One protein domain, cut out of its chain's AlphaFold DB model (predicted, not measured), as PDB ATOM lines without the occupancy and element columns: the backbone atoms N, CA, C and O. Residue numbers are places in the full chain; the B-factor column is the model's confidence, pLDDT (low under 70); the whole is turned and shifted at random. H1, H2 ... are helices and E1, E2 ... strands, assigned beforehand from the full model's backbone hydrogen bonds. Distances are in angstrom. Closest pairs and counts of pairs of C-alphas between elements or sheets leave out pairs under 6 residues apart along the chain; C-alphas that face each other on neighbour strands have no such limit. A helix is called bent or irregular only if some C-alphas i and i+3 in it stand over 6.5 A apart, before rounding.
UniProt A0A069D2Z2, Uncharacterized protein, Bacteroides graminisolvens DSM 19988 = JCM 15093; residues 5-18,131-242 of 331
ATOM      1  N   ILE A   5     314.492 233.947 471.050       93.12
ATOM      2  CA  ILE A   5     314.302 235.093 470.163       93.12
ATOM      3  C   ILE A   5     313.662 234.608 468.864       93.12
ATOM      4  O   ILE A   5     314.255 233.848 468.095       93.12
ATOM      5  N   CYS A   6     312.437 235.047 468.611       94.94
ATOM      6  CA  CYS A   6     311.643 234.644 467.461       94.94
ATOM      7  C   CYS A   6     311.879 235.579 466.271       94.94
ATOM      8  O   CYS A   6     311.552 236.753 466.342       94.94
ATOM      9  N   LEU A   7     312.387 235.068 465.154       94.50
ATOM     10  CA  LEU A   7     312.664 235.797 463.915       94.50
ATOM     11  C   LEU A   7     311.687 235.474 462.771       94.50
ATOM     12  O   LEU A   7     311.891 235.961 461.658       94.50
ATOM     13  N   TYR A   8     310.621 234.698 463.006       93.44
ATOM     14  CA  TYR A   8     309.685 234.274 461.950       93.44
ATOM     15  C   TYR A   8     309.028 235.433 461.184       93.44
ATOM     16  O   TYR A   8     308.695 235.263 460.015       93.44
ATOM     17  N   LYS A   9     308.831 236.599 461.818       94.75
ATOM     18  CA  LYS A   9     308.217 237.784 461.189       94.75
ATOM     19  C   LYS A   9     309.213 238.926 460.973       94.75
ATOM     20  O   LYS A   9     308.800 240.072 460.825       94.75
ATOM     21  N   SER A  10     310.510 238.629 460.982       96.25
ATOM     22  CA  SER A  10     311.550 239.642 460.781       96.25
ATOM     23  C   SER A  10     311.471 240.238 459.383       96.25
ATOM     24  O   SER A  10     311.360 239.510 458.391       96.25
ATOM     25  N   LYS A  11     311.602 241.562 459.280       96.94
ATOM     26  CA  LYS A  11     311.824 242.209 457.987       96.94
ATOM     27  C   LYS A  11     313.214 241.828 457.481       96.94
ATOM     28  O   LYS A  11     314.178 241.867 458.242       96.94
ATOM     29  N   ARG A  12     313.324 241.478 456.197       95.69
ATOM     30  CA  ARG A  12     314.613 241.209 455.544       95.69
ATOM     31  C   ARG A  12     315.077 242.438 454.777       95.69
ATOM     32  O   ARG A  12     314.312 242.987 453.988       95.69
ATOM     33  N   ILE A  13     316.307 242.873 455.028       96.06
ATOM     34  CA  ILE A  13     316.877 244.101 454.466       96.06
ATOM     35  C   ILE A  13     318.235 243.772 453.852       96.06
ATOM     36  O   ILE A  13     319.097 243.196 454.508       96.06
ATOM     37  N   GLU A  14     318.435 244.125 452.589       93.31
ATOM     38  CA  GLU A  14     319.737 243.958 451.947       93.31
ATOM     39  C   GLU A  14     320.734 244.967 452.520       93.31
ATOM     40  O   GLU A  14     320.439 246.161 452.607       93.31
ATOM     41  N   LEU A  15     321.920 244.498 452.910       90.62
ATOM     42  CA  LEU A  15     323.007 245.389 453.283       90.62
ATOM     43  C   LEU A  15     323.553 246.071 452.032       90.62
ATOM     44  O   LEU A  15     323.878 245.383 451.058       90.62
ATOM     45  N   PRO A  16     323.733 247.401 452.062       80.81
ATOM     46  CA  PRO A  16     324.385 248.089 450.968       80.81
ATOM     47  C   PRO A  16     325.816 247.563 450.833       80.81
ATOM     48  O   PRO A  16     326.597 247.583 451.791       80.81
ATOM     49  N   SER A  17     326.138 247.095 449.631       75.44
ATOM     50  CA  SER A  17     327.478 246.692 449.228       75.44
ATOM     51  C   SER A  17     327.998 247.702 448.221       75.44
ATOM     52  O   SER A  17     327.347 247.982 447.217       75.44
ATOM     53  N   LEU A  18     329.207 248.193 448.443       72.88
ATOM     54  CA  LEU A  18     329.952 248.946 447.452       72.88
ATOM     55  C   LEU A  18     330.368 247.986 446.329       72.88
ATOM     56  O   LEU A  18     331.278 247.159 446.491       72.88
ATOM     57  N   PHE A 131     339.229 249.868 453.014       87.38
ATOM     58  CA  PHE A 131     337.842 250.211 452.706       87.38
ATOM     59  C   PHE A 131     336.827 249.086 452.966       87.38
ATOM     60  O   PHE A 131     335.727 249.390 453.407       87.38
ATOM     61  N   ARG A 132     337.171 247.802 452.770       88.94
ATOM     62  CA  ARG A 132     336.242 246.693 453.069       88.94
ATOM     63  C   ARG A 132     336.040 246.467 454.562       88.94
ATOM     64  O   ARG A 132     334.951 246.095 454.978       88.94
ATOM     65  N   PHE A 133     337.060 246.717 455.382       93.88
ATOM     66  CA  PHE A 133     336.861 246.722 456.830       93.88
ATOM     67  C   PHE A 133     335.991 247.912 457.241       93.88
ATOM     68  O   PHE A 133     335.049 247.729 458.003       93.88
ATOM     69  N   ARG A 134     336.222 249.100 456.663       93.19
ATOM     70  CA  ARG A 134     335.364 250.282 456.873       93.19
ATOM     71  C   ARG A 134     333.915 250.042 456.433       93.19
ATOM     72  O   ARG A 134     332.996 250.468 457.122       93.19
ATOM     73  N   GLU A 135     333.704 249.329 455.332       91.69
ATOM     74  CA  GLU A 135     332.378 248.932 454.855       91.69
ATOM     75  C   GLU A 135     331.658 248.068 455.899       91.69
ATOM     76  O   GLU A 135     330.568 248.433 456.333       91.69
ATOM     77  N   ILE A 136     332.301 247.013 456.407       94.75
ATOM     78  CA  ILE A 136     331.718 246.165 457.458       94.75
ATOM     79  C   ILE A 136     331.476 246.954 458.756       94.75
ATOM     80  O   ILE A 136     330.397 246.870 459.342       94.75
ATOM     81  N   ILE A 137     332.441 247.772 459.193       96.50
ATOM     82  CA  ILE A 137     332.294 248.639 460.376       96.50
ATOM     83  C   ILE A 137     331.082 249.557 460.223       96.50
ATOM     84  O   ILE A 137     330.320 249.739 461.171       96.50
ATOM     85  N   SER A 138     330.870 250.124 459.035       95.06
ATOM     86  CA  SER A 138     329.746 251.022 458.798       95.06
ATOM     87  C   SER A 138     328.399 250.317 458.989       95.06
ATOM     88  O   SER A 138     327.451 250.953 459.453       95.06
ATOM     89  N   TRP A 139     328.288 249.019 458.671       95.31
ATOM     90  CA  TRP A 139     327.079 248.238 458.958       95.31
ATOM     91  C   TRP A 139     326.833 248.152 460.461       95.31
ATOM     92  O   TRP A 139     325.709 248.342 460.911       95.31
ATOM     93  N   MET A 140     327.900 247.943 461.239       96.44
ATOM     94  CA  MET A 140     327.827 247.913 462.700       96.44
ATOM     95  C   MET A 140     327.492 249.283 463.300       96.44
ATOM     96  O   MET A 140     326.904 249.331 464.373       96.44
ATOM     97  N   ILE A 141     327.836 250.397 462.644       95.88
ATOM     98  CA  ILE A 141     327.435 251.751 463.068       95.88
ATOM     99  C   ILE A 141     325.953 251.988 462.762       95.88
ATOM    100  O   ILE A 141     325.157 252.300 463.648       95.88
ATOM    101  N   ASN A 142     325.572 251.838 461.494       94.19
ATOM    102  CA  ASN A 142     324.199 252.015 461.052       94.19
ATOM    103  C   ASN A 142     323.904 251.110 459.842       94.19
ATOM    104  O   ASN A 142     324.296 251.433 458.713       94.19
ATOM    105  N   PRO A 143     323.186 249.992 460.036       93.62
ATOM    106  CA  PRO A 143     322.889 249.067 458.949       93.62
ATOM    107  C   PRO A 143     321.823 249.617 457.986       93.62
ATOM    108  O   PRO A 143     321.773 249.185 456.841       93.62
ATOM    109  N   TYR A 144     321.045 250.627 458.398       92.25
ATOM    110  CA  TYR A 144     320.023 251.283 457.570       92.25
ATOM    111  C   TYR A 144     320.547 252.473 456.758       92.25
ATOM    112  O   TYR A 144     319.797 253.053 455.982       92.25
ATOM    113  N   ALA A 145     321.795 252.898 456.967       88.19
ATOM    114  CA  ALA A 145     322.292 254.129 456.364       88.19
ATOM    115  C   ALA A 145     322.365 254.060 454.834       88.19
ATOM    116  O   ALA A 145     323.049 253.191 454.279       88.19
ATOM    117  N   GLU A 146     321.737 255.048 454.197       84.12
ATOM    118  CA  GLU A 146     321.805 255.314 452.757       84.12
ATOM    119  C   GLU A 146     323.092 256.081 452.390       84.12
ATOM    120  O   GLU A 146     323.712 255.813 451.364       84.12
ATOM    121  N   ASN A 147     323.589 256.954 453.277       84.62
ATOM    122  CA  ASN A 147     324.832 257.727 453.122       84.62
ATOM    123  C   ASN A 147     326.097 256.925 453.499       84.62
ATOM    124  O   ASN A 147     326.954 257.364 454.269       84.62
ATOM    125  N   ARG A 148     326.230 255.714 452.948       86.94
ATOM    126  CA  ARG A 148     327.278 254.744 453.312       86.94
ATOM    127  C   ARG A 148     328.703 255.300 453.203       86.94
ATOM    128  O   ARG A 148     329.510 255.078 454.104       86.94
ATOM    129  N   LEU A 149     329.004 256.020 452.122       86.12
ATOM    130  CA  LEU A 149     330.339 256.567 451.860       86.12
ATOM    131  C   LEU A 149     330.755 257.628 452.892       86.12
ATOM    132  O   LEU A 149     331.916 257.666 453.289       86.12
ATOM    133  N   GLU A 150     329.809 258.437 453.372       87.50
ATOM    134  CA  GLU A 150     330.042 259.458 454.401       87.50
ATOM    135  C   GLU A 150     330.317 258.829 455.775       87.50
ATOM    136  O   GLU A 150     331.257 259.203 456.481       87.50
ATOM    137  N   ILE A 151     329.546 257.801 456.143       90.19
ATOM    138  CA  ILE A 151     329.842 257.024 457.353       90.19
ATOM    139  C   ILE A 151     331.222 256.397 457.222       90.19
ATOM    140  O   ILE A 151     332.025 256.463 458.145       90.19
ATOM    141  N   MET A 152     331.528 255.811 456.065       90.50
ATOM    142  CA  MET A 152     332.821 255.184 455.860       90.50
ATOM    143  C   MET A 152     333.963 256.176 455.992       90.50
ATOM    144  O   MET A 152     334.915 255.849 456.687       90.50
ATOM    145  N   SER A 153     333.876 257.364 455.388       87.81
ATOM    146  CA  SER A 153     334.946 258.367 455.405       87.81
ATOM    147  C   SER A 153     335.258 258.902 456.806       87.81
ATOM    148  O   SER A 153     336.416 259.233 457.069       87.81
ATOM    149  N   SER A 154     334.281 258.892 457.716       88.56
ATOM    150  CA  SER A 154     334.430 259.338 459.107       88.56
ATOM    151  C   SER A 154     334.943 258.262 460.075       88.56
ATOM    152  O   SER A 154     335.376 258.605 461.174       88.56
ATOM    153  N   ILE A 155     334.973 256.978 459.681       93.00
ATOM    154  CA  ILE A 155     335.431 255.886 460.559       93.00
ATOM    155  C   ILE A 155     336.871 256.112 461.023       93.00
ATOM    156  O   ILE A 155     337.800 256.169 460.214       93.00
ATOM    157  N   ASN A 156     337.024 256.142 462.343       90.50
ATOM    158  CA  ASN A 156     338.268 256.073 463.095       90.50
ATOM    159  C   ASN A 156     338.023 255.261 464.386       90.50
ATOM    160  O   ASN A 156     336.900 254.823 464.648       90.50
ATOM    161  N   GLU A 157     339.059 255.050 465.198       89.75
ATOM    162  CA  GLU A 157     338.949 254.235 466.415       89.75
ATOM    163  C   GLU A 157     337.929 254.787 467.430       89.75
ATOM    164  O   GLU A 157     337.172 254.016 468.021       89.75
ATOM    165  N   PHE A 158     337.866 256.110 467.610       89.81
ATOM    166  CA  PHE A 158     336.913 256.749 468.522       89.81
ATOM    167  C   PHE A 158     335.467 256.521 468.065       89.81
ATOM    168  O   PHE A 158     334.630 256.057 468.836       89.81
ATOM    169  N   GLU A 159     335.190 256.763 466.785       91.94
ATOM    170  CA  GLU A 159     333.873 256.557 466.178       91.94
ATOM    171  C   GLU A 159     333.409 255.101 466.292       91.94
ATOM    172  O   GLU A 159     332.249 254.828 466.605       91.94
ATOM    173  N   VAL A 160     334.332 254.156 466.103       93.81
ATOM    174  CA  VAL A 160     334.070 252.724 466.269       93.81
ATOM    175  C   VAL A 160     333.689 252.398 467.712       93.81
ATOM    176  O   VAL A 160     332.673 251.730 467.940       93.81
ATOM    177  N   LYS A 161     334.453 252.896 468.692       90.94
ATOM    178  CA  LYS A 161     334.154 252.702 470.117       90.94
ATOM    179  C   LYS A 161     332.802 253.305 470.474       90.94
ATOM    180  O   LYS A 161     332.004 252.639 471.124       90.94
ATOM    181  N   GLU A 162     332.467 254.496 469.996       91.12
ATOM    182  CA  GLU A 162     331.231 255.158 470.412       91.12
ATOM    183  C   GLU A 162     329.981 254.663 469.686       91.12
ATOM    184  O   GLU A 162     328.985 254.376 470.349       91.12
ATOM    185  N   LYS A 163     330.032 254.460 468.368       94.94
ATOM    186  CA  LYS A 163     328.814 254.329 467.551       94.94
ATOM    187  C   LYS A 163     328.469 252.913 467.100       94.94
ATOM    188  O   LYS A 163     327.346 252.695 466.651       94.94
ATOM    189  N   THR A 164     329.390 251.951 467.186       96.62
ATOM    190  CA  THR A 164     329.094 250.577 466.736       96.62
ATOM    191  C   THR A 164     328.115 249.855 467.661       96.62
ATOM    192  O   THR A 164     328.076 250.070 468.871       96.62
ATOM    193  N   LYS A 165     327.320 248.962 467.079       96.38
ATOM    194  CA  LYS A 165     326.368 248.096 467.768       96.38
ATOM    195  C   LYS A 165     326.943 246.695 467.940       96.38
ATOM    196  O   LYS A 165     327.787 246.244 467.160       96.38
ATOM    197  N   VAL A 166     326.438 245.984 468.946       97.81
ATOM    198  CA  VAL A 166     326.612 244.531 469.025       97.81
ATOM    199  C   VAL A 166     325.924 243.902 467.815       97.81
ATOM    200  O   VAL A 166     324.808 244.273 467.460       97.81
ATOM    201  N   THR A 167     326.618 242.983 467.152       97.88
ATOM    202  CA  THR A 167     326.151 242.340 465.924       97.88
ATOM    203  C   THR A 167     326.016 240.846 466.146       97.88
ATOM    204  O   THR A 167     326.894 240.215 466.733       97.88
ATOM    205  N   PHE A 168     324.937 240.274 465.629       97.94
ATOM    206  CA  PHE A 168     324.657 238.849 465.695       97.94
ATOM    207  C   PHE A 168     324.682 238.234 464.293       97.94
ATOM    208  O   PHE A 168     323.637 238.105 463.648       97.94
ATOM    209  N   PRO A 169     325.876 237.910 463.771       97.69
ATOM    210  CA  PRO A 169     326.022 237.205 462.504       97.69
ATOM    211  C   PRO A 169     325.562 235.745 462.602       97.69
ATOM    212  O   PRO A 169     325.796 235.063 463.607       97.69
ATOM    213  N   PHE A 170     324.985 235.236 461.519       96.94
ATOM    214  CA  PHE A 170     324.638 233.831 461.352       96.94
ATOM    215  C   PHE A 170     324.642 233.415 459.875       96.94
ATOM    216  O   PHE A 170     324.694 234.238 458.955       96.94
ATOM    217  N   ILE A 171     324.594 232.103 459.655       95.38
ATOM    218  CA  ILE A 171     324.431 231.500 458.335       95.38
ATOM    219  C   ILE A 171     322.948 231.181 458.170       95.38
ATOM    220  O   ILE A 171     322.427 230.278 458.832       95.38
ATOM    221  N   ASN A 172     322.273 231.936 457.303       89.50
ATOM    222  CA  ASN A 172     320.904 231.629 456.897       89.50
ATOM    223  C   ASN A 172     320.901 230.549 455.809       89.50
ATOM    224  O   ASN A 172     320.153 229.583 455.899       89.50
ATOM    225  N   GLU A 173     321.772 230.695 454.807       82.69
ATOM    226  CA  GLU A 173     321.893 229.793 453.657       82.69
ATOM    227  C   GLU A 173     323.360 229.656 453.231       82.69
ATOM    228  O   GLU A 173     324.178 230.548 453.460       82.69
ATOM    229  N   GLY A 174     323.707 228.527 452.608       85.69
ATOM    230  CA  GLY A 174     325.067 228.259 452.144       85.69
ATOM    231  C   GLY A 174     326.056 227.957 453.277       85.69
ATOM    232  O   GLY A 174     325.711 227.335 454.280       85.69
ATOM    233  N   ARG A 175     327.323 228.340 453.074       86.88
ATOM    234  CA  ARG A 175     328.441 228.007 453.985       86.88
ATOM    235  C   ARG A 175     329.089 229.205 454.678       86.88
ATOM    236  O   ARG A 175     329.906 229.003 455.569       86.88
ATOM    237  N   PHE A 176     328.795 230.419 454.225       91.44
ATOM    238  CA  PHE A 176     329.419 231.642 454.725       91.44
ATOM    239  C   PHE A 176     328.415 232.447 455.537       91.44
ATOM    240  O   PHE A 176     327.211 232.363 455.298       91.44
ATOM    241  N   THR A 177     328.916 233.243 456.480       94.62
ATOM    242  CA  THR A 177     328.083 234.212 457.194       94.62
ATOM    243  C   THR A 177     327.488 235.189 456.187       94.62
ATOM    244  O   THR A 177     328.220 235.891 455.489       94.62
ATOM    245  N   ASN A 178     326.161 235.233 456.114       94.75
ATOM    246  CA  ASN A 178     325.448 236.049 455.138       94.75
ATOM    247  C   ASN A 178     324.272 236.826 455.728       94.75
ATOM    248  O   ASN A 178     323.635 237.582 455.000       94.75
ATOM    249  N   SER A 179     323.952 236.637 457.008       96.81
ATOM    250  CA  SER A 179     322.829 237.299 457.664       96.81
ATOM    251  C   SER A 179     323.209 237.811 459.050       96.81
ATOM    252  O   SER A 179     324.075 237.247 459.719       96.81
ATOM    253  N   PHE A 180     322.575 238.904 459.462       97.56
ATOM    254  CA  PHE A 180     322.927 239.668 460.653       97.56
ATOM    255  C   PHE A 180     321.666 240.253 461.283       97.56
ATOM    256  O   PHE A 180     320.775 240.712 460.576       97.56
ATOM    257  N   PHE A 181     321.616 240.320 462.605       97.12
ATOM    258  CA  PHE A 181     320.722 241.237 463.313       97.12
ATOM    259  C   PHE A 181     321.526 242.016 464.357       97.12
ATOM    260  O   PHE A 181     322.613 241.597 464.758       97.12
ATOM    261  N   PHE A 182     321.023 243.178 464.767       96.00
ATOM    262  CA  PHE A 182     321.751 244.112 465.646       96.00
ATOM    263  C   PHE A 182     321.028 244.371 466.972       96.00
ATOM    264  O   PHE A 182     321.484 245.166 467.789       96.00
ATOM    265  N   GLU A 183     319.890 243.711 467.191       94.12
ATOM    266  CA  GLU A 183     319.072 243.847 468.393       94.12
ATOM    267  C   GLU A 183     318.602 242.473 468.854       94.12
ATOM    268  O   GLU A 183     318.106 241.682 468.054       94.12
ATOM    269  N   LEU A 184     318.730 242.195 470.151       92.69
ATOM    270  CA  LEU A 184     318.293 240.929 470.730       92.69
ATOM    271  C   LEU A 184     316.833 241.025 471.189       92.69
ATOM    272  O   LEU A 184     316.543 241.185 472.373       92.69
ATOM    273  N   LYS A 185     315.909 240.986 470.223       93.75
ATOM    274  CA  LYS A 185     314.460 241.052 470.457       93.75
ATOM    275  C   LYS A 185     313.687 240.238 469.422       93.75
ATOM    276  O   LYS A 185     314.183 239.994 468.323       93.75
ATOM    277  N   ASP A 186     312.449 239.887 469.757       95.06
ATOM    278  CA  ASP A 186     311.547 239.231 468.815       95.06
ATOM    279  C   ASP A 186     311.317 240.090 467.569       95.06
ATOM    280  O   ASP A 186     311.020 241.284 467.641       95.06
ATOM    281  N   ASN A 187     311.421 239.431 466.421       95.00
ATOM    282  CA  ASN A 187     311.264 239.946 465.069       95.00
ATOM    283  C   ASN A 187     312.174 241.147 464.787       95.00
ATOM    284  O   ASN A 187     311.777 242.075 464.085       95.00
ATOM    285  N   ALA A 188     313.387 241.135 465.352       96.25
ATOM    286  CA  ALA A 188     314.439 242.062 464.964       96.25
ATOM    287  C   ALA A 188     314.691 241.983 463.453       96.25
ATOM    288  O   ALA A 188     314.691 240.897 462.876       96.25
ATOM    289  N   ASP A 189     314.937 243.128 462.819       97.62
ATOM    290  CA  ASP A 189     315.243 243.166 461.392       97.62
ATOM    291  C   ASP A 189     316.484 242.316 461.080       97.62
ATOM    292  O   ASP A 189     317.520 242.413 461.747       97.62
ATOM    293  N   VAL A 190     316.364 241.491 460.040       97.62
ATOM    294  CA  VAL A 190     317.433 240.627 459.543       97.62
ATOM    295  C   VAL A 190     318.037 241.266 458.305       97.62
ATOM    296  O   VAL A 190     317.410 241.389 457.252       97.62
ATOM    297  N   PHE A 191     319.298 241.628 458.428       97.25
ATOM    298  CA  PHE A 191     320.112 242.172 457.362       97.25
ATOM    299  C   PHE A 191     320.839 241.050 456.636       97.25
ATOM    300  O   PHE A 191     321.315 240.125 457.290       97.25
ATOM    301  N   TYR A 192     320.957 241.112 455.312       95.38
ATOM    302  CA  TYR A 192     321.651 240.078 454.544       95.38
ATOM    303  C   TYR A 192     322.583 240.654 453.479       95.38
ATOM    304  O   TYR A 192     322.336 241.722 452.926       95.38
ATOM    305  N   ILE A 193     323.658 239.927 453.177       92.88
ATOM    306  CA  ILE A 193     324.505 240.199 452.010       92.88
ATOM    307  C   ILE A 193     323.875 239.490 450.810       92.88
ATOM    308  O   ILE A 193     323.537 238.314 450.906       92.88
ATOM    309  N   ASN A 194     323.730 240.185 449.681       88.38
ATOM    310  CA  ASN A 194     323.234 239.594 448.438       88.38
ATOM    311  C   ASN A 194     324.086 238.386 448.010       88.38
ATOM    312  O   ASN A 194     325.312 238.488 447.995       88.38
ATOM    313  N   ASP A 195     323.464 237.283 447.587       83.31
ATOM    314  CA  ASP A 195     324.159 236.047 447.180       83.31
ATOM    315  C   ASP A 195     325.153 236.242 446.027       83.31
ATOM    316  O   ASP A 195     326.135 235.507 445.906       83.31
ATOM    317  N   LYS A 196     324.964 237.291 445.217       84.12
ATOM    318  CA  LYS A 196     325.922 237.690 444.174       84.12
ATOM    319  C   LYS A 196     327.268 238.162 444.744       84.12
ATOM    320  O   LYS A 196     328.266 238.134 444.032       84.12
ATOM    321  N   ASN A 197     327.321 238.529 446.026       84.62
ATOM    322  CA  ASN A 197     328.501 239.035 446.732       84.62
ATOM    323  C   ASN A 197     329.107 237.985 447.683       84.62
ATOM    324  O   ASN A 197     329.506 238.301 448.806       84.62
ATOM    325  N   SER A 198     329.209 236.728 447.235       83.94
ATOM    326  CA  SER A 198     329.798 235.619 448.016       83.94
ATOM    327  C   SER A 198     331.215 235.905 448.540       83.94
ATOM    328  O   SER A 198     331.610 235.452 449.615       83.94
ATOM    329  N   ASP A 199     331.962 236.713 447.800       84.88
ATOM    330  CA  ASP A 199     333.281 237.211 448.153       84.88
ATOM    331  C   ASP A 199     333.259 238.081 449.430       84.88
ATOM    332  O   ASP A 199     334.083 237.907 450.332       84.88
ATOM    333  N   LEU A 200     332.258 238.953 449.573       87.81
ATOM    334  CA  LEU A 200     332.061 239.770 450.773       87.81
ATOM    335  C   LEU A 200     331.608 238.921 451.970       87.81
ATOM    336  O   LEU A 200     332.074 239.141 453.086       87.81
ATOM    337  N   MET A 201     330.779 237.897 451.731       90.75
ATOM    338  CA  MET A 201     330.404 236.920 452.765       90.75
ATOM    339  C   MET A 201     331.633 236.185 453.310       90.75
ATOM    340  O   MET A 201     331.788 236.028 454.518       90.75
ATOM    341  N   ARG A 202     332.549 235.768 452.427       88.62
ATOM    342  CA  ARG A 202     333.815 235.138 452.827       88.62
ATOM    343  C   ARG A 202     334.726 236.108 453.582       88.62
ATOM    344  O   ARG A 202     335.480 235.697 454.460       88.62
ATOM    345  N   PHE A 203     334.690 237.389 453.230       92.25
ATOM    346  CA  PHE A 203     335.533 238.407 453.851       92.25
ATOM    347  C   PHE A 203     335.127 238.743 455.292       92.25
ATOM    348  O   PHE A 203     335.983 239.163 456.072       92.25
ATOM    349  N   TRP A 204     333.874 238.490 455.686       94.50
ATOM    350  CA  TRP A 204     333.440 238.605 457.083       94.50
ATOM    351  C   TRP A 204     334.346 237.823 458.047       94.50
ATOM    352  O   TRP A 204     334.761 238.349 459.080       94.50
ATOM    353  N   ASP A 205     334.727 236.593 457.694       93.25
ATOM    354  CA  ASP A 205     335.566 235.768 458.566       93.25
ATOM    355  C   ASP A 205     336.976 236.358 458.730       93.25
ATOM    356  O   ASP A 205     337.564 236.279 459.811       93.25
ATOM    357  N   VAL A 206     337.500 237.012 457.685       94.69
ATOM    358  CA  VAL A 206     338.768 237.759 457.741       94.69
ATOM    359  C   VAL A 206     338.629 238.962 458.671       94.69
ATOM    360  O   VAL A 206     339.482 239.150 459.537       94.69
ATOM    361  N   PHE A 207     337.543 239.735 458.547       96.88
ATOM    362  CA  PHE A 207     337.249 240.871 459.427       96.88
ATOM    363  C   PHE A 207     337.213 240.457 460.901       96.88
ATOM    364  O   PHE A 207     337.905 241.055 461.724       96.88
ATOM    365  N   VAL A 208     336.484 239.388 461.233       97.12
ATOM    366  CA  VAL A 208     336.400 238.890 462.612       97.12
ATOM    367  C   VAL A 208     337.746 238.344 463.094       97.12
ATOM    368  O   VAL A 208     338.150 238.616 464.228       97.12
ATOM    369  N   LYS A 209     338.474 237.590 462.259       96.06
ATOM    370  CA  LYS A 209     339.793 237.045 462.621       96.06
ATOM    371  C   LYS A 209     340.813 238.153 462.882       96.06
ATOM    372  O   LYS A 209     341.546 238.074 463.865       96.06
ATOM    373  N   TRP A 210     340.845 239.193 462.053       97.38
ATOM    374  CA  TRP A 210     341.716 240.348 462.266       97.38
ATOM    375  C   TRP A 210     341.304 241.128 463.505       97.38
ATOM    376  O   TRP A 210     342.140 241.355 464.370       97.38
ATOM    377  N   GLY A 211     340.025 241.483 463.634       97.44
ATOM    378  CA  GLY A 211     339.557 242.269 464.772       97.44
ATOM    379  C   GLY A 211     339.808 241.576 466.114       97.44
ATOM    380  O   GLY A 211     340.195 242.240 467.067       97.44
ATOM    381  N   THR A 212     339.681 240.248 466.189       96.31
ATOM    382  CA  THR A 212     340.036 239.480 467.400       96.31
ATOM    383  C   THR A 212     341.550 239.410 467.629       96.31
ATOM    384  O   THR A 212     342.012 239.683 468.730       96.31
ATOM    385  N   THR A 213     342.348 239.125 466.591       96.06
ATOM    386  CA  THR A 213     343.826 239.060 466.693       96.06
ATOM    387  C   THR A 213     344.442 240.412 467.084       96.06
ATOM    388  O   THR A 213     345.452 240.462 467.781       96.06
ATOM    389  N   LEU A 214     343.823 241.514 466.656       96.88
ATOM    390  CA  LEU A 214     344.226 242.886 466.973       96.88
ATOM    391  C   LEU A 214     343.657 243.398 468.298       96.88
ATOM    392  O   LEU A 214     343.845 244.572 468.616       96.88
ATOM    393  N   ASP A 215     342.970 242.549 469.058       95.56
ATOM    394  CA  ASP A 215     342.358 242.906 470.334       95.56
ATOM    395  C   ASP A 215     341.325 244.054 470.218       95.56
ATOM    396  O   ASP A 215     341.159 244.871 471.119       95.56
ATOM    397  N   LEU A 216     340.611 244.132 469.088       97.00
ATOM    398  CA  LEU A 216     339.556 245.120 468.813       97.00
ATOM    399  C   LEU A 216     338.145 244.559 469.032       97.00
ATOM    400  O   LEU A 216     337.252 245.283 469.471       97.00
ATOM    401  N   LEU A 217     337.943 243.281 468.697       97.69
ATOM    402  CA  LEU A 217     336.652 242.594 468.743       97.69
ATOM    403  C   LEU A 217     336.667 241.459 469.761       97.69
ATOM    404  O   LEU A 217     337.642 240.715 469.829       97.69
ATOM    405  N   ASP A 218     335.534 241.261 470.425       97.25
ATOM    406  CA  ASP A 218     335.212 240.012 471.117       97.25
ATOM    407  C   ASP A 218     334.143 239.232 470.346       97.25
ATOM    408  O   ASP A 218     333.303 239.806 469.642       97.25
ATOM    409  N   ARG A 219     334.179 237.898 470.479       95.69
ATOM    410  CA  ARG A 219     333.179 236.994 469.899       95.69
ATOM    411  C   ARG A 219     332.849 235.813 470.803       95.69
ATOM    412  O   ARG A 219     333.742 235.206 471.384       95.69
ATOM    413  N   PHE A 220     331.582 235.413 470.840       95.12
ATOM    414  CA  PHE A 220     331.133 234.201 471.538       95.12
ATOM    415  C   PHE A 220     329.814 233.675 470.955       95.12
ATOM    416  O   PHE A 220     329.200 234.338 470.122       95.12
ATOM    417  N   GLN A 221     329.376 232.472 471.337       93.69
ATOM    418  CA  GLN A 221     328.076 231.940 470.901       93.69
ATOM    419  C   GLN A 221     326.979 232.335 471.906       93.69
ATOM    420  O   GLN A 221     327.108 231.976 473.075       93.69
ATOM    421  N   PRO A 222     325.880 233.001 471.486       93.06
ATOM    422  CA  PRO A 222     324.799 233.421 472.386       93.06
ATOM    423  C   PRO A 222     324.164 232.282 473.186       93.06
ATOM    424  O   PRO A 222     323.728 232.496 474.310       93.06
ATOM    425  N   LYS A 223     324.189 231.056 472.652       90.94
ATOM    426  CA  LYS A 223     323.706 229.863 473.357       90.94
ATOM    427  C   LYS A 223     324.388 229.637 474.715       90.94
ATOM    428  O   LYS A 223     323.786 229.034 475.586       90.94
ATOM    429  N   TRP A 224     325.624 230.116 474.904       90.31
ATOM    430  CA  TRP A 224     326.338 230.024 476.189       90.31
ATOM    431  C   TRP A 224     325.760 230.958 477.256       90.31
ATOM    432  O   TRP A 224     326.081 230.819 478.428       90.31
ATOM    433  N   ALA A 225     324.914 231.906 476.853       90.50
ATOM    434  CA  ALA A 225     324.110 232.756 477.720       90.50
ATOM    435  C   ALA A 225     322.617 232.374 477.665       90.50
ATOM    436  O   ALA A 225     321.767 233.225 477.891       90.50
ATOM    437  N   ASP A 226     322.290 231.116 477.341       88.88
ATOM    438  CA  ASP A 226     320.917 230.599 477.200       88.88
ATOM    439  C   ASP A 226     320.056 231.309 476.139       88.88
ATOM    440  O   ASP A 226     318.827 231.269 476.202       88.88
ATOM    441  N   ILE A 227     320.682 231.941 475.142       91.81
ATOM    442  CA  ILE A 227     319.962 232.586 474.043       91.81
ATOM    443  C   ILE A 227     319.829 231.630 472.859       91.81
ATOM    444  O   ILE A 227     320.823 231.260 472.222       91.81
ATOM    445  N   ASN A 228     318.587 231.311 472.508       91.69
ATOM    446  CA  ASN A 228     318.226 230.586 471.297       91.69
ATOM    447  C   ASN A 228     317.525 231.508 470.299       91.69
ATOM    448  O   ASN A 228     316.864 232.476 470.665       91.69
ATOM    449  N   VAL A 229     317.641 231.173 469.017       92.81
ATOM    450  CA  VAL A 229     316.959 231.872 467.924       92.81
ATOM    451  C   VAL A 229     316.047 230.890 467.195       92.81
ATOM    452  O   VAL A 229     316.450 229.757 466.916       92.81
ATOM    453  N   LEU A 230     314.822 231.328 466.901       93.00
ATOM    454  CA  LEU A 230     313.793 230.575 466.186       93.00
ATOM    455  C   LEU A 230     313.419 231.306 464.884       93.00
ATOM    456  O   LEU A 230     313.054 232.470 464.957       93.00
ATOM    457  N   PRO A 231     313.455 230.674 463.699       92.12
ATOM    458  CA  PRO A 231     313.893 229.304 463.466       92.12
ATOM    459  C   PRO A 231     315.374 229.121 463.808       92.12
ATOM    460  O   PRO A 231     316.145 230.078 463.835       92.12
ATOM    461  N   LYS A 232     315.768 227.871 464.070       91.38
ATOM    462  CA  LYS A 232     317.160 227.538 464.375       91.38
ATOM    463  C   LYS A 232     318.056 227.930 463.199       91.38
ATOM    464  O   LYS A 232     317.835 227.481 462.077       91.38
ATOM    465  N   VAL A 233     319.083 228.721 463.486       92.56
ATOM    466  CA  VAL A 233     320.079 229.184 462.513       92.56
ATOM    467  C   VAL A 233     321.439 228.529 462.751       92.56
ATOM    468  O   VAL A 233     321.741 228.061 463.853       92.56
ATOM    469  N   ASN A 234     322.281 228.518 461.719       93.50
ATOM    470  CA  ASN A 234     323.622 227.952 461.801       93.50
ATOM    471  C   ASN A 234     324.653 229.013 462.202       93.50
ATOM    472  O   ASN A 234     324.574 230.169 461.793       93.50
ATOM    473  N   SER A 235     325.654 228.596 462.981       92.94
ATOM    474  CA  SER A 235     326.830 229.409 463.340       92.94
ATOM    475  C   SER A 235     326.525 230.792 463.933       92.94
ATOM    476  O   SER A 235     327.319 231.716 463.766       92.94
ATOM    477  N   LEU A 236     325.408 230.936 464.656       95.81
ATOM    478  CA  LEU A 236     325.085 232.171 465.369       95.81
ATOM    479  C   LEU A 236     326.213 232.541 466.337       95.81
ATOM    480  O   LEU A 236     326.633 231.731 467.172       95.81
ATOM    481  N   SER A 237     326.674 233.783 466.249       96.19
ATOM    482  CA  SER A 237     327.610 234.359 467.212       96.19
ATOM    483  C   SER A 237     327.193 235.770 467.611       96.19
ATOM    484  O   SER A 237     326.354 236.378 466.962       96.19
ATOM    485  N   CYS A 238     327.744 236.260 468.714       97.62
ATOM    486  CA  CYS A 238     327.729 237.655 469.128       97.62
ATOM    487  C   CYS A 238     329.120 238.218 468.832       97.62
ATOM    488  O   CYS A 238     330.108 237.595 469.220       97.62
ATOM    489  N   VAL A 239     329.196 239.347 468.125       98.31
ATOM    490  CA  VAL A 239     330.441 240.022 467.735       98.31
ATOM    491  C   VAL A 239     330.299 241.519 467.987       98.31
ATOM    492  O   VAL A 239     329.321 242.134 467.562       98.31
ATOM    493  N   TYR A 240     331.273 242.126 468.662       98.25
ATOM    494  CA  TYR A 240     331.229 243.553 468.988       98.25
ATOM    495  C   TYR A 240     332.625 244.154 469.151       98.25
ATOM    496  O   TYR A 240     333.571 243.461 469.524       98.25
ATOM    497  N   PHE A 241     332.739 245.459 468.886       98.12
ATOM    498  CA  PHE A 241     333.929 246.238 469.231       98.12
ATOM    499  C   PHE A 241     333.962 246.533 470.717       98.12
ATOM    500  O   PHE A 241     332.981 247.027 471.277       98.12
ATOM    501  N   LYS A 242     335.109 246.256 471.327       96.56
ATOM    502  CA  LYS A 242     335.318 246.408 472.759       96.56
ATOM    503  C   LYS A 242     335.450 247.883 473.140       96.56
ATOM    504  O   LYS A 242     336.144 248.651 472.472       96.56
TER     505      LYS A 242
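Overview. This is residues 5 to 18 and 131 to 242 of the 331 residues of an uncharacterized protein of Bacteroides graminisolvens DSM 19988 = JCM 15093 (UniProt A0A069D2Z2). A small twisted sheet of four short strands, E1 E4 E3 E2, and a two-stranded ribbon, E5 E7, come together where E2 and E7 begin; the helices H1, H2 and H3 gather at one end of the body, while the long helix H4 crosses H1 and packs its residues 207 to 212 on the ribbon. H5 and E6 lie toward the opposite end, with E6 beside residues 5 to 6. The printed part has 126 residues with five named helices and seven named strands, in the order E1 H1 H2 H3 E2 E3 E4 H4 E5 H5 E6 E7, of mixed class; the larger sheet is mixed and the ribbon antiparallel. It is compact and rounded, with a radius of gyration of the C-alphas of 13.8 A and spans of 37 by 30 by 25 A.

Arrangement. E1, residues 12 to 14, is an edge strand, parallel to E4, residues 190 to 192, with N 13 and O 190 2.9 A apart. H1, residues 131 to 141, is the hub. It touches H2, residues 148 to 154, about perpendicular at 82 degrees, closest at the C-alphas of Arg 134 and Met 152, 5.6 A. H1 only just touches H3, residues 157 to 163, with 3 pairs of C-alphas within 8 A, the closest those of Ile 141 and Lys 163, 5.4 A. H2 and H3 meet only through their link. E2, residues 168 to 170, E3, residues 179 to 181, and E4 form a meander, each strand the antiparallel neighbour of the one before; N 168 and O 181 are 2.8 A apart, as are N 191 and O 180. From edge to edge this sheet's strands turn by 88 degrees. H4, residues 195 to 213, only just touches H1, with residues 204 to 207 alone and 3 pairs within 8 A; the closest C-alphas are those of Phe 133 and Phe 207, 6.4 A. E5, residues 217 to 220, is antiparallel to E7, residues 238 to 241, with N 238 and O 220 2.8 A apart. The closest C-alphas of E2 and E7, Phe 168 and Cys 238, are 4.8 A apart. H5, residues 222 to 225, touches no helix, and E6, residues 228 to 230, pairs with no named strand. Every O i to N i+4 pair is within hydrogen-bond range in H1, H2 and H3, and 11 of 15 in H4; H5 is too short for such a pair.

Along the chain. C-alpha 12, where E1 begins, is at (314.613, 241.209, 455.544). H1 measures 14.8 A and H4 27.9 A; H4 is irregular, with C-alphas 196 and 199 8.4 A apart. E7, 10.6 A long, ends at C-alpha 241, (333.929, 246.238, 469.231).

Size, cuts and confidence. The C-alphas farthest apart, of Ser 153 and Asp 226, are 38.0 A apart. Residues 19 to 130 are not printed, and C-alphas 18 and 131 are 9.6 A apart across the cut. Of the links printed whole, none is long. The mean pLDDT of the printed part is 92.7, and no printed residue is under 70.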